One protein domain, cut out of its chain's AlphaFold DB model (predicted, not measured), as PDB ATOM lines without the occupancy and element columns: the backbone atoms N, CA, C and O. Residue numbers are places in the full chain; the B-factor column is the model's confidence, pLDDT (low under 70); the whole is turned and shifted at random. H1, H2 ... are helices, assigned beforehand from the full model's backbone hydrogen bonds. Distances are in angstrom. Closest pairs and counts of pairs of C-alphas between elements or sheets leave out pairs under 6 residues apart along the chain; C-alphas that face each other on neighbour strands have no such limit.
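What this domain is: This is residues 534 to 618 of the 690 residues of the protein "RING-type domain-containing protein" of Lophium mytilinum (UniProt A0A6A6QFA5). The longest helix, H6, and the helix before it, H5, make a loose pair that runs out from a cluster of four shorter helices, H1 to H4, and comes back to it. H4 lies in the middle, with H3 and H2 packed on it, and H6 crosses it with residues 611 to 615. The printed part has 85 residues with six named helices, H1 to H6 in chain order, and no named strand; its class is all helix, the packing part aligned, part crossed. It is compact, with a radius of gyration of the C-alphas of 12.3 A and spans of 34 by 28 by 22 A.

How they stand to each other: Start at H6, residues 600 to 618, and look at Ala 611: its C-alpha is 6.2 A from that of Tyr 577 in H4, residues 572 to 579, the closest pair where these helices touch at a steep tilt of 57 degrees. H6 touches H4 with residues 611 to 615 alone. H4 is the hub, touching four helices. It touches H3, residues 561 to 570, closest at the C-alphas of Thr 575 and Asn 568, 6.2 A, and H2, residues 544 to 554, closest at those of Ile 578 and Trp 550, 6.4 A. It only just touches H1, residues 535 to 541, with 3 pairs of C-alphas within 8 A, the closest being those of Val 574 and Ala 540, 6.9 A. H2 and H3 touch at a steep tilt of 55 degrees, the C-alphas of Ala 545 and Ala 563 coming closest at 4.8 A. H5, residues 581 to 593, touches H2 with residues 584 to 588 alone, about perpendicular at 82 degrees, closest at the C-alphas of Leu 584 and Leu 554, 6.1 A. H5 and H6 are close but not clearly touching; the C-alphas of Ser 587 and Leu 607 come closest at 7.8 A. H3 stays apart from H5 and H6. Every O i to N i+4 pair is within hydrogen-bond range in H1, H3, H4, H5 and H6; in H2, 6 of 7 are.

Where its parts are: Find C-alpha 600 at (-55.950, 41.797, 27.785); from there H6 runs 27.9 A to C-alpha 618 at (-32.724, 28.019, 34.819). H5 measures 18.4 A, H2 15.8 A and H3 14.4 A. The short H4 and H1 remain; find H1's first C-alpha, 535, at (-47.167, 21.073, 24.726).

The domain as a whole: The C-alphas of Ser 596 and Ala 618, the two farthest apart, are 35.0 A apart. The printed part has no cut, and no link is long. Mean pLDDT of the printed part is 74.0; look for values under 70 at residues 585 to 586 and 589 to 618.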
ATOM      1  N   ASP A 534     -43.108  23.501  24.984       82.69
ATOM      2  CA  ASP A 534     -43.603  22.242  25.538       82.69
ATOM      3  C   ASP A 534     -45.138  22.245  25.481       82.69
ATOM      4  O   ASP A 534     -45.791  23.178  25.960       82.69
ATOM      5  N   ALA A 535     -45.722  21.205  24.883       81.62
ATOM      6  CA  ALA A 535     -47.167  21.073  24.726       81.62
ATOM      7  C   ALA A 535     -47.907  21.152  26.074       81.62
ATOM      8  O   ALA A 535     -49.032  21.652  26.124       81.62
ATOM      9  N   ARG A 536     -47.273  20.723  27.178       81.31
ATOM     10  CA  ARG A 536     -47.834  20.841  28.535       81.31
ATOM     11  C   ARG A 536     -47.889  22.283  29.018       81.31
ATOM     12  O   ARG A 536     -48.910  22.712  29.549       81.31
ATOM     13  N   PHE A 537     -46.835  23.046  28.754       82.69
ATOM     14  CA  PHE A 537     -46.763  24.462  29.091       82.69
ATOM     15  C   PHE A 537     -47.815  25.267  28.314       82.69
ATOM     16  O   PHE A 537     -48.529  26.086  28.891       82.69
ATOM     17  N   LEU A 538     -47.989  24.983  27.017       79.62
ATOM     18  CA  LEU A 538     -49.054  25.594  26.213       79.62
ATOM     19  C   LEU A 538     -50.456  25.196  26.694       79.62
ATOM     20  O   LEU A 538     -51.342  26.048  26.753       79.62
ATOM     21  N   ALA A 539     -50.670  23.931  27.064       83.00
ATOM     22  CA  ALA A 539     -51.945  23.477  27.617       83.00
ATOM     23  C   ALA A 539     -52.275  24.168  28.952       83.00
ATOM     24  O   ALA A 539     -53.411  24.595  29.153       83.00
ATOM     25  N   ALA A 540     -51.283  24.338  29.832       84.12
ATOM     26  CA  ALA A 540     -51.423  25.055  31.100       84.12
ATOM     27  C   ALA A 540     -51.809  26.527  30.892       84.12
ATOM     28  O   ALA A 540     -52.756  27.012  31.510       84.12
ATOM     29  N   LEU A 541     -51.136  27.218  29.970       81.12
ATOM     30  CA  LEU A 541     -51.413  28.618  29.645       81.12
ATOM     31  C   LEU A 541     -52.775  28.868  28.992       81.12
ATOM     32  O   LEU A 541     -53.351  29.937  29.180       81.12
ATOM     33  N   ASN A 542     -53.281  27.895  28.236       84.25
ATOM     34  CA  ASN A 542     -54.602  27.957  27.610       84.25
ATOM     35  C   ASN A 542     -55.722  27.447  28.530       84.25
ATOM     36  O   ASN A 542     -56.891  27.472  28.143       84.25
ATOM     37  N   SER A 543     -55.387  26.961  29.727       90.50
ATOM     38  CA  SER A 543     -56.376  26.450  30.669       90.50
ATOM     39  C   SER A 543     -57.194  27.589  31.299       90.50
ATOM     40  O   SER A 543     -56.639  28.645  31.608       90.50
ATOM     41  N   PRO A 544     -58.499  27.393  31.563       87.25
ATOM     42  CA  PRO A 544     -59.299  28.353  32.333       87.25
ATOM     43  C   PRO A 544     -58.696  28.650  33.717       87.25
ATOM     44  O   PRO A 544     -58.674  29.803  34.146       87.25
ATOM     45  N   ALA A 545     -58.087  27.631  34.341       88.56
ATOM     46  CA  ALA A 545     -57.406  27.733  35.630       88.56
ATOM     47  C   ALA A 545     -56.307  28.812  35.656       88.56
ATOM     48  O   ALA A 545     -56.059  29.410  36.700       88.56
ATOM     49  N   MET A 546     -55.678  29.125  34.517       93.00
ATOM     50  CA  MET A 546     -54.685  30.198  34.426       93.00
ATOM     51  C   MET A 546     -55.277  31.563  34.810       93.00
ATOM     52  O   MET A 546     -54.652  32.318  35.554       93.00
ATOM     53  N   MET A 547     -56.482  31.888  34.335       87.06
ATOM     54  CA  MET A 547     -57.138  33.163  34.646       87.06
ATOM     55  C   MET A 547     -57.667  33.195  36.080       87.06
ATOM     56  O   MET A 547     -57.533  34.223  36.748       87.06
ATOM     57  N   ASP A 548     -58.182  32.064  36.561       89.44
ATOM     58  CA  ASP A 548     -58.695  31.906  37.925       89.44
ATOM     59  C   ASP A 548     -57.585  31.980  38.986       89.44
ATOM     60  O   ASP A 548     -57.837  32.380  40.121       89.44
ATOM     61  N   VAL A 549     -56.335  31.667  38.625       89.38
ATOM     62  CA  VAL A 549     -55.165  31.859  39.500       89.38
ATOM     63  C   VAL A 549     -54.553  33.251  39.324       89.38
ATOM     64  O   VAL A 549     -54.270  33.941  40.307       89.38
ATOM     65  N   TRP A 550     -54.349  33.703  38.083       90.19
ATOM     66  CA  TRP A 550     -53.618  34.942  37.799       90.19
ATOM     67  C   TRP A 550     -54.391  36.206  38.188       90.19
ATOM     68  O   TRP A 550     -53.801  37.129  38.754       90.19
ATOM     69  N   PHE A 551     -55.698  36.276  37.914       88.50
ATOM     70  CA  PHE A 551     -56.476  37.498  38.142       88.50
ATOM     71  C   PHE A 551     -56.673  37.819  39.637       88.50
ATOM     72  O   PHE A 551     -56.390  38.955  40.030       88.50
ATOM     73  N   PRO A 552     -57.051  36.863  40.514       89.38
ATOM     74  CA  PRO A 552     -57.080  37.110  41.955       89.38
ATOM     75  C   PRO A 552     -55.704  37.507  42.497       89.38
ATOM     76  O   PRO A 552     -55.590  38.517  43.196       89.38
ATOM     77  N   ALA A 553     -54.645  36.803  42.084       85.44
ATOM     78  CA  ALA A 553     -53.281  37.115  42.499       85.44
ATOM     79  C   ALA A 553     -52.854  38.530  42.065       85.44
ATOM     80  O   ALA A 553     -52.229  39.262  42.839       85.44
ATOM     81  N   LEU A 554     -53.242  38.979  40.867       83.62
ATOM     82  CA  LEU A 554     -53.010  40.348  40.399       83.62
ATOM     83  C   LEU A 554     -53.688  41.382  41.315       83.62
ATOM     84  O   LEU A 554     -53.083  42.414  41.611       83.62
ATOM     85  N   MET A 555     -54.880  41.069  41.825       85.50
ATOM     86  CA  MET A 555     -55.709  41.938  42.671       85.50
ATOM     87  C   MET A 555     -55.403  41.855  44.180       85.50
ATOM     88  O   MET A 555     -56.140  42.438  44.972       85.50
ATOM     89  N   ASN A 556     -54.317  41.184  44.593       85.25
ATOM     90  CA  ASN A 556     -54.009  40.868  46.005       85.25
ATOM     91  C   ASN A 556     -55.084  40.005  46.697       85.25
ATOM     92  O   ASN A 556     -55.257  40.084  47.912       85.25
ATOM     93  N   LEU A 557     -55.803  39.180  45.941       88.81
ATOM     94  CA  LEU A 557     -56.707  38.165  46.471       88.81
ATOM     95  C   LEU A 557     -56.006  36.802  46.438       88.81
ATOM     96  O   LEU A 557     -55.168  36.549  45.571       88.81
ATOM     97  N   ALA A 558     -56.341  35.927  47.386       89.00
ATOM     98  CA  ALA A 558     -55.871  34.548  47.346       89.00
ATOM     99  C   ALA A 558     -56.490  33.839  46.122       89.00
ATOM    100  O   ALA A 558     -57.705  33.947  45.932       89.00
ATOM    101  N   PRO A 559     -55.691  33.163  45.274       92.06
ATOM    102  CA  PRO A 559     -56.229  32.357  44.184       92.06
ATOM    103  C   PRO A 559     -56.986  31.145  44.741       92.06
ATOM    104  O   PRO A 559     -56.669  30.658  45.827       92.06
ATOM    105  N   ASP A 560     -57.974  30.658  43.994       91.44
ATOM    106  CA  ASP A 560     -58.704  29.442  44.356       91.44
ATOM    107  C   ASP A 560     -57.760  28.226  44.368       91.44
ATOM    108  O   ASP A 560     -57.054  27.965  43.391       91.44
ATOM    109  N   GLU A 561     -57.741  27.472  45.469       93.00
ATOM    110  CA  GLU A 561     -56.832  26.332  45.650       93.00
ATOM    111  C   GLU A 561     -57.111  25.227  44.619       93.00
ATOM    112  O   GLU A 561     -56.187  24.582  44.113       93.00
ATOM    113  N   THR A 562     -58.376  25.057  44.223       91.69
ATOM    114  CA  THR A 562     -58.781  24.140  43.151       91.69
ATOM    115  C   THR A 562     -58.193  24.545  41.800       91.69
ATOM    116  O   THR A 562     -57.659  23.690  41.090       91.69
ATOM    117  N   ALA A 563     -58.214  25.838  41.466       89.88
ATOM    118  CA  ALA A 563     -57.593  26.368  40.254       89.88
ATOM    119  C   ALA A 563     -56.056  26.248  40.278       89.88
ATOM    120  O   ALA A 563     -55.454  25.853  39.278       89.88
ATOM    121  N   VAL A 564     -55.416  26.499  41.427       92.75
ATOM    122  CA  VAL A 564     -53.962  26.313  41.606       92.75
ATOM    123  C   VAL A 564     -53.564  24.851  41.387       92.75
ATOM    124  O   VAL A 564     -52.614  24.566  40.653       92.75
ATOM    125  N   ASN A 565     -54.310  23.912  41.967       93.62
ATOM    126  CA  ASN A 565     -54.064  22.481  41.802       93.62
ATOM    127  C   ASN A 565     -54.302  22.015  40.357       93.62
ATOM    128  O   ASN A 565     -53.513  21.225  39.835       93.62
ATOM    129  N   ALA A 566     -55.335  22.535  39.686       89.69
ATOM    130  CA  ALA A 566     -55.597  22.253  38.276       89.69
ATOM    131  C   ALA A 566     -54.471  22.766  37.361       89.69
ATOM    132  O   ALA A 566     -54.068  22.066  36.431       89.69
ATOM    133  N   LEU A 567     -53.920  23.949  37.647       90.81
ATOM    134  CA  LEU A 567     -52.812  24.520  36.884       90.81
ATOM    135  C   LEU A 567     -51.496  23.760  37.127       90.81
ATOM    136  O   LEU A 567     -50.793  23.431  36.173       90.81
ATOM    137  N   ASN A 568     -51.219  23.383  38.381       93.19
ATOM    138  CA  ASN A 568     -50.073  22.543  38.749       93.19
ATOM    139  C   ASN A 568     -50.121  21.146  38.122       93.19
ATOM    140  O   ASN A 568     -49.074  20.586  37.799       93.19
ATOM    141  N   ALA A 569     -51.317  20.580  37.938       92.31
ATOM    142  CA  ALA A 569     -51.488  19.293  37.271       92.31
ATOM    143  C   ALA A 569     -51.145  19.349  35.770       92.31
ATOM    144  O   ALA A 569     -50.769  18.325  35.196       92.31
ATOM    145  N   LEU A 570     -51.263  20.526  35.139       90.62
ATOM    146  CA  LEU A 570     -50.870  20.746  33.745       90.62
ATOM    147  C   LEU A 570     -49.370  21.045  33.634       90.62
ATOM    148  O   LEU A 570     -48.664  20.352  32.899       90.62
ATOM    149  N   ASP A 571     -48.888  22.048  34.374       93.50
ATOM    150  CA  ASP A 571     -47.464  22.369  34.492       93.50
ATOM    151  C   ASP A 571     -47.198  23.233  35.747       93.50
ATOM    152  O   ASP A 571     -47.585  24.408  35.776       93.50
ATOM    153  N   PRO A 572     -46.502  22.715  36.778       90.38
ATOM    154  CA  PRO A 572     -46.244  23.465  38.010       90.38
ATOM    155  C   PRO A 572     -45.375  24.712  37.794       90.38
ATOM    156  O   PRO A 572     -45.482  25.675  38.557       90.38
ATOM    157  N   ARG A 573     -44.576  24.752  36.716       92.06
ATOM    158  CA  ARG A 573     -43.727  25.908  36.379       92.06
ATOM    159  C   ARG A 573     -44.561  27.143  36.036       92.06
ATOM    160  O   ARG A 573     -44.111  28.268  36.247       92.06
ATOM    161  N   VAL A 574     -45.775  26.954  35.507       88.81
ATOM    162  CA  VAL A 574     -46.678  28.067  35.175       88.81
ATOM    163  C   VAL A 574     -47.173  28.736  36.450       88.81
ATOM    164  O   VAL A 574     -47.059  29.954  36.569       88.81
ATOM    165  N   THR A 575     -47.654  27.957  37.420       90.69
ATOM    166  CA  THR A 575     -48.096  28.460  38.728       90.69
ATOM    167  C   THR A 575     -46.967  29.170  39.468       90.69
ATOM    168  O   THR A 575     -47.156  30.290  39.945       90.69
ATOM    169  N   GLU A 576     -45.782  28.554  39.521       90.69
ATOM    170  CA  GLU A 576     -44.595  29.144  40.145       90.69
ATOM    171  C   GLU A 576     -44.259  30.502  39.519       90.69
ATOM    172  O   GLU A 576     -44.068  31.490  40.229       90.69
ATOM    173  N   TYR A 577     -44.272  30.589  38.187       87.56
ATOM    174  CA  TYR A 577     -43.968  31.829  37.489       87.56
ATOM    175  C   TYR A 577     -45.014  32.926  37.724       87.56
ATOM    176  O   TYR A 577     -44.650  34.076  37.995       87.56
ATOM    177  N   ILE A 578     -46.307  32.609  37.594       87.19
ATOM    178  CA  ILE A 578     -47.370  33.623  37.685       87.19
ATOM    179  C   ILE A 578     -47.599  34.098  39.113       87.19
ATOM    180  O   ILE A 578     -48.017  35.241  39.284       87.19
ATOM    181  N   LEU A 579     -47.328  33.254  40.112       90.25
ATOM    182  CA  LEU A 579     -47.433  33.607  41.527       90.25
ATOM    183  C   LEU A 579     -46.120  34.152  42.100       90.25
ATOM    184  O   LEU A 579     -46.109  34.640  43.230       90.25
ATOM    185  N   HIS A 580     -45.027  34.141  41.330       91.50
ATOM    186  CA  HIS A 580     -43.758  34.705  41.770       91.50
ATOM    187  C   HIS A 580     -43.929  36.196  42.137       91.50
ATOM    188  O   HIS A 580     -44.329  36.995  41.277       91.50
ATOM    189  N   PRO A 581     -43.562  36.633  43.359       81.31
ATOM    190  CA  PRO A 581     -43.834  37.988  43.852       81.31
ATOM    191  C   PRO A 581     -43.361  39.103  42.909       81.31
ATOM    192  O   PRO A 581     -44.118  40.016  42.577       81.31
ATOM    193  N   SER A 582     -42.136  38.990  42.384       72.12
ATOM    194  CA  SER A 582     -41.572  39.969  41.440       72.12
ATOM    195  C   SER A 582     -42.311  40.010  40.095       72.12
ATOM    196  O   SER A 582     -42.406  41.068  39.471       72.12
ATOM    197  N   ARG A 583     -42.865  38.878  39.634       81.44
ATOM    198  CA  ARG A 583     -43.605  38.784  38.363       81.44
ATOM    199  C   ARG A 583     -45.025  39.316  38.514       81.44
ATOM    200  O   ARG A 583     -45.493  40.034  37.625       81.44
ATOM    201  N   LEU A 584     -45.669  39.064  39.654       82.00
ATOM    202  CA  LEU A 584     -46.938  39.698  40.023       82.00
ATOM    203  C   LEU A 584     -46.789  41.215  40.128       82.00
ATOM    204  O   LEU A 584     -47.575  41.950  39.532       82.00
ATOM    205  N   GLN A 585     -45.750  41.700  40.811       68.31
ATOM    206  CA  GLN A 585     -45.486  43.134  40.935       68.31
ATOM    207  C   GLN A 585     -45.246  43.789  39.567       68.31
ATOM    208  O   GLN A 585     -45.822  44.839  39.277       68.31
ATOM    209  N   LEU A 586     -44.473  43.146  38.686       65.12
ATOM    210  CA  LEU A 586     -44.265  43.615  37.314       65.12
ATOM    211  C   LEU A 586     -45.561  43.625  36.491       65.12
ATOM    212  O   LEU A 586     -45.821  44.587  35.767       65.12
ATOM    213  N   SER A 587     -46.389  42.587  36.617       76.12
ATOM    214  CA  SER A 587     -47.682  42.492  35.925       76.12
ATOM    215  C   SER A 587     -48.643  43.589  36.385       76.12
ATOM    216  O   SER A 587     -49.263  44.243  35.549       76.12
ATOM    217  N   ARG A 588     -48.686  43.884  37.692       78.38
ATOM    218  CA  ARG A 588     -49.458  45.005  38.256       78.38
ATOM    219  C   ARG A 588     -48.997  46.343  37.704       78.38
ATOM    220  O   ARG A 588     -49.823  47.121  37.237       78.38
ATOM    221  N   MET A 589     -47.686  46.597  37.702       55.53
ATOM    222  CA  MET A 589     -47.128  47.824  37.126       55.53
ATOM    223  C   MET A 589     -47.512  47.968  35.649       55.53
ATOM    224  O   MET A 589     -47.908  49.046  35.222       55.53
ATOM    225  N   ARG A 590     -47.477  46.880  34.870       63.84
ATOM    226  CA  ARG A 590     -47.866  46.899  33.451       63.84
ATOM    227  C   ARG A 590     -49.366  47.117  33.237       63.84
ATOM    228  O   ARG A 590     -49.721  47.871  32.334       63.84
ATOM    229  N   CYS A 591     -50.227  46.517  34.060       63.47
ATOM    230  CA  CYS A 591     -51.671  46.770  34.033       63.47
ATOM    231  C   CYS A 591     -52.000  48.231  34.372       63.47
ATOM    232  O   CYS A 591     -52.831  48.833  33.700       63.47
ATOM    233  N   LEU A 592     -51.310  48.820  35.355       49.84
ATOM    234  CA  LEU A 592     -51.492  50.223  35.746       49.84
ATOM    235  C   LEU A 592     -50.989  51.207  34.678       49.84
ATOM    236  O   LEU A 592     -51.599  52.247  34.467       49.84
ATOM    237  N   VAL A 593     -49.897  50.876  33.982       41.16
ATOM    238  CA  VAL A 593     -49.281  51.750  32.965       41.16
ATOM    239  C   VAL A 593     -50.024  51.723  31.618       41.16
ATOM    240  O   VAL A 593     -49.899  52.667  30.844       41.16
ATOM    241  N   ARG A 594     -50.807  50.676  31.314       51.56
ATOM    242  CA  ARG A 594     -51.491  50.502  30.011       51.56
ATOM    243  C   ARG A 594     -53.019  50.627  30.051       51.56
ATOM    244  O   ARG A 594     -53.694  50.157  29.135       51.56
ATOM    245  N   GLY A 595     -53.579  51.258  31.078       38.81
ATOM    246  CA  GLY A 595     -55.023  51.465  31.179       38.81
ATOM    247  C   GLY A 595     -55.575  52.369  30.069       38.81
ATOM    248  O   GLY A 595     -55.584  53.577  30.251       38.81
ATOM    249  N   SER A 596     -56.015  51.777  28.946       43.97
ATOM    250  CA  SER A 596     -57.344  52.010  28.330       43.97
ATOM    251  C   SER A 596     -57.522  51.497  26.887       43.97
ATOM    252  O   SER A 596     -58.650  51.535  26.412       43.97
ATOM    253  N   GLN A 597     -56.504  50.982  26.169       39.56
ATOM    254  CA  GLN A 597     -56.694  50.674  24.725       39.56
ATOM    255  C   GLN A 597     -56.121  49.361  24.154       39.56
ATOM    256  O   GLN A 597     -56.253  49.125  22.957       39.56
ATOM    257  N   THR A 598     -55.538  48.452  24.943       40.84
ATOM    258  CA  THR A 598     -55.103  47.144  24.398       40.84
ATOM    259  C   THR A 598     -55.820  45.977  25.054       40.84
ATOM    260  O   THR A 598     -55.872  45.898  26.280       40.84
ATOM    261  N   SER A 599     -56.322  45.053  24.229       47.84
ATOM    262  CA  SER A 599     -56.954  43.813  24.673       47.84
ATOM    263  C   SER A 599     -56.027  43.029  25.606       47.84
ATOM    264  O   SER A 599     -54.841  42.826  25.326       47.84
ATOM    265  N   LEU A 600     -56.599  42.578  26.726       46.88
ATOM    266  CA  LEU A 600     -55.950  41.797  27.785       46.88
ATOM    267  C   LEU A 600     -55.091  40.643  27.225       46.88
ATOM    268  O   LEU A 600     -54.011  40.359  27.734       46.88
ATOM    269  N   SER A 601     -55.523  40.054  26.107       47.66
ATOM    270  CA  SER A 601     -54.874  38.940  25.412       47.66
ATOM    271  C   SER A 601     -53.430  39.212  24.974       47.66
ATOM    272  O   SER A 601     -52.589  38.320  25.084       47.66
ATOM    273  N   ARG A 602     -53.084  40.433  24.536       48.09
ATOM    274  CA  ARG A 602     -51.706  40.748  24.103       48.09
ATOM    275  C   ARG A 602     -50.737  40.858  25.283       48.09
ATOM    276  O   ARG A 602     -49.575  40.479  25.163       48.09
ATOM    277  N   LEU A 603     -51.214  41.358  26.424       51.50
ATOM    278  CA  LEU A 603     -50.422  41.443  27.652       51.50
ATOM    279  C   LEU A 603     -50.160  40.046  28.228       51.50
ATOM    280  O   LEU A 603     -49.027  39.745  28.605       51.50
ATOM    281  N   THR A 604     -51.182  39.188  28.227       50.09
ATOM    282  CA  THR A 604     -51.062  37.782  28.627       50.09
ATOM    283  C   THR A 604     -50.023  37.056  27.767       50.09
ATOM    284  O   THR A 604     -49.157  36.381  28.314       50.09
ATOM    285  N   LEU A 605     -50.001  37.280  26.446       52.06
ATOM    286  CA  LEU A 605     -49.033  36.652  25.535       52.06
ATOM    287  C   LEU A 605     -47.572  37.069  25.765       52.06
ATOM    288  O   LEU A 605     -46.667  36.238  25.664       52.06
ATOM    289  N   GLU A 606     -47.312  38.332  26.106       56.22
ATOM    290  CA  GLU A 606     -45.942  38.753  26.434       56.22
ATOM    291  C   GLU A 606     -45.476  38.252  27.803       56.22
ATOM    292  O   GLU A 606     -44.296  37.935  27.976       56.22
ATOM    293  N   LEU A 607     -46.391  38.138  28.770       54.00
ATOM    294  CA  LEU A 607     -46.095  37.531  30.068       54.00
ATOM    295  C   LEU A 607     -45.797  36.033  29.926       54.00
ATOM    296  O   LEU A 607     -44.836  35.555  30.528       54.00
ATOM    297  N   ILE A 608     -46.552  35.345  29.065       53.59
ATOM    298  CA  ILE A 608     -46.349  33.951  28.650       53.59
ATOM    299  C   ILE A 608     -44.954  33.733  28.053       53.59
ATOM    300  O   ILE A 608     -44.237  32.816  28.453       53.59
ATOM    301  N   ARG A 609     -44.535  34.598  27.123       55.38
ATOM    302  CA  ARG A 609     -43.228  34.474  26.460       55.38
ATOM    303  C   ARG A 609     -42.068  34.662  27.438       55.38
ATOM    304  O   ARG A 609     -41.079  33.936  27.380       55.38
ATOM    305  N   ALA A 610     -42.201  35.619  28.354       54.56
ATOM    306  CA  ALA A 610     -41.208  35.861  29.397       54.56
ATOM    307  C   ALA A 610     -41.131  34.705  30.416       54.56
ATOM    308  O   ALA A 610     -40.041  34.408  30.904       54.56
ATOM    309  N   ALA A 611     -42.259  34.038  30.689       49.03
ATOM    310  CA  ALA A 611     -42.340  32.868  31.564       49.03
ATOM    311  C   ALA A 611     -41.539  31.687  31.041       49.03
ATOM    312  O   ALA A 611     -40.681  31.145  31.735       49.03
ATOM    313  N   TYR A 612     -41.788  31.344  29.782       55.09
ATOM    314  CA  TYR A 612     -41.150  30.215  29.129       55.09
ATOM    315  C   TYR A 612     -39.625  30.378  29.038       55.09
ATOM    316  O   TYR A 612     -38.872  29.463  29.370       55.09
ATOM    317  N   ASN A 613     -39.159  31.572  28.661       59.66
ATOM    318  CA  ASN A 613     -37.726  31.853  28.550       59.66
ATOM    319  C   ASN A 613     -37.010  31.775  29.910       59.66
ATOM    320  O   ASN A 613     -35.880  31.298  29.978       59.66
ATOM    321  N   ALA A 614     -37.662  32.214  30.992       56.16
ATOM    322  CA  ALA A 614     -37.094  32.149  32.336       56.16
ATOM    323  C   ALA A 614     -37.021  30.707  32.870       56.16
ATOM    324  O   ALA A 614     -35.994  30.320  33.425       56.16
ATOM    325  N   ALA A 615     -38.069  29.904  32.653       50.62
ATOM    326  CA  ALA A 615     -38.113  28.509  33.096       50.62
ATOM    327  C   ALA A 615     -37.043  27.635  32.412       50.62
ATOM    328  O   ALA A 615     -36.426  26.790  33.054       50.62
ATOM    329  N   ASN A 616     -36.772  27.870  31.124       57.91
ATOM    330  CA  ASN A 616     -35.769  27.098  30.381       57.91
ATOM    331  C   ASN A 616     -34.331  27.593  30.597       57.91
ATOM    332  O   ASN A 616     -33.397  26.798  30.519       57.91
ATOM    333  N   GLY A 617     -34.142  28.883  30.899       50.47
ATOM    334  CA  GLY A 617     -32.826  29.430  31.239       50.47
ATOM    335  C   GLY A 617     -32.264  28.869  32.550       50.47
ATOM    336  O   GLY A 617     -31.068  28.607  32.636       50.47
ATOM    337  N   ALA A 618     -33.126  28.618  33.544       45.09
ATOM    338  CA  ALA A 618     -32.724  28.019  34.819       45.09
ATOM    339  C   ALA A 618     -32.311  26.540  34.673       45.09
ATOM    340  O   ALA A 618     -31.288  26.132  35.215       45.09
TER     341      ALA A 618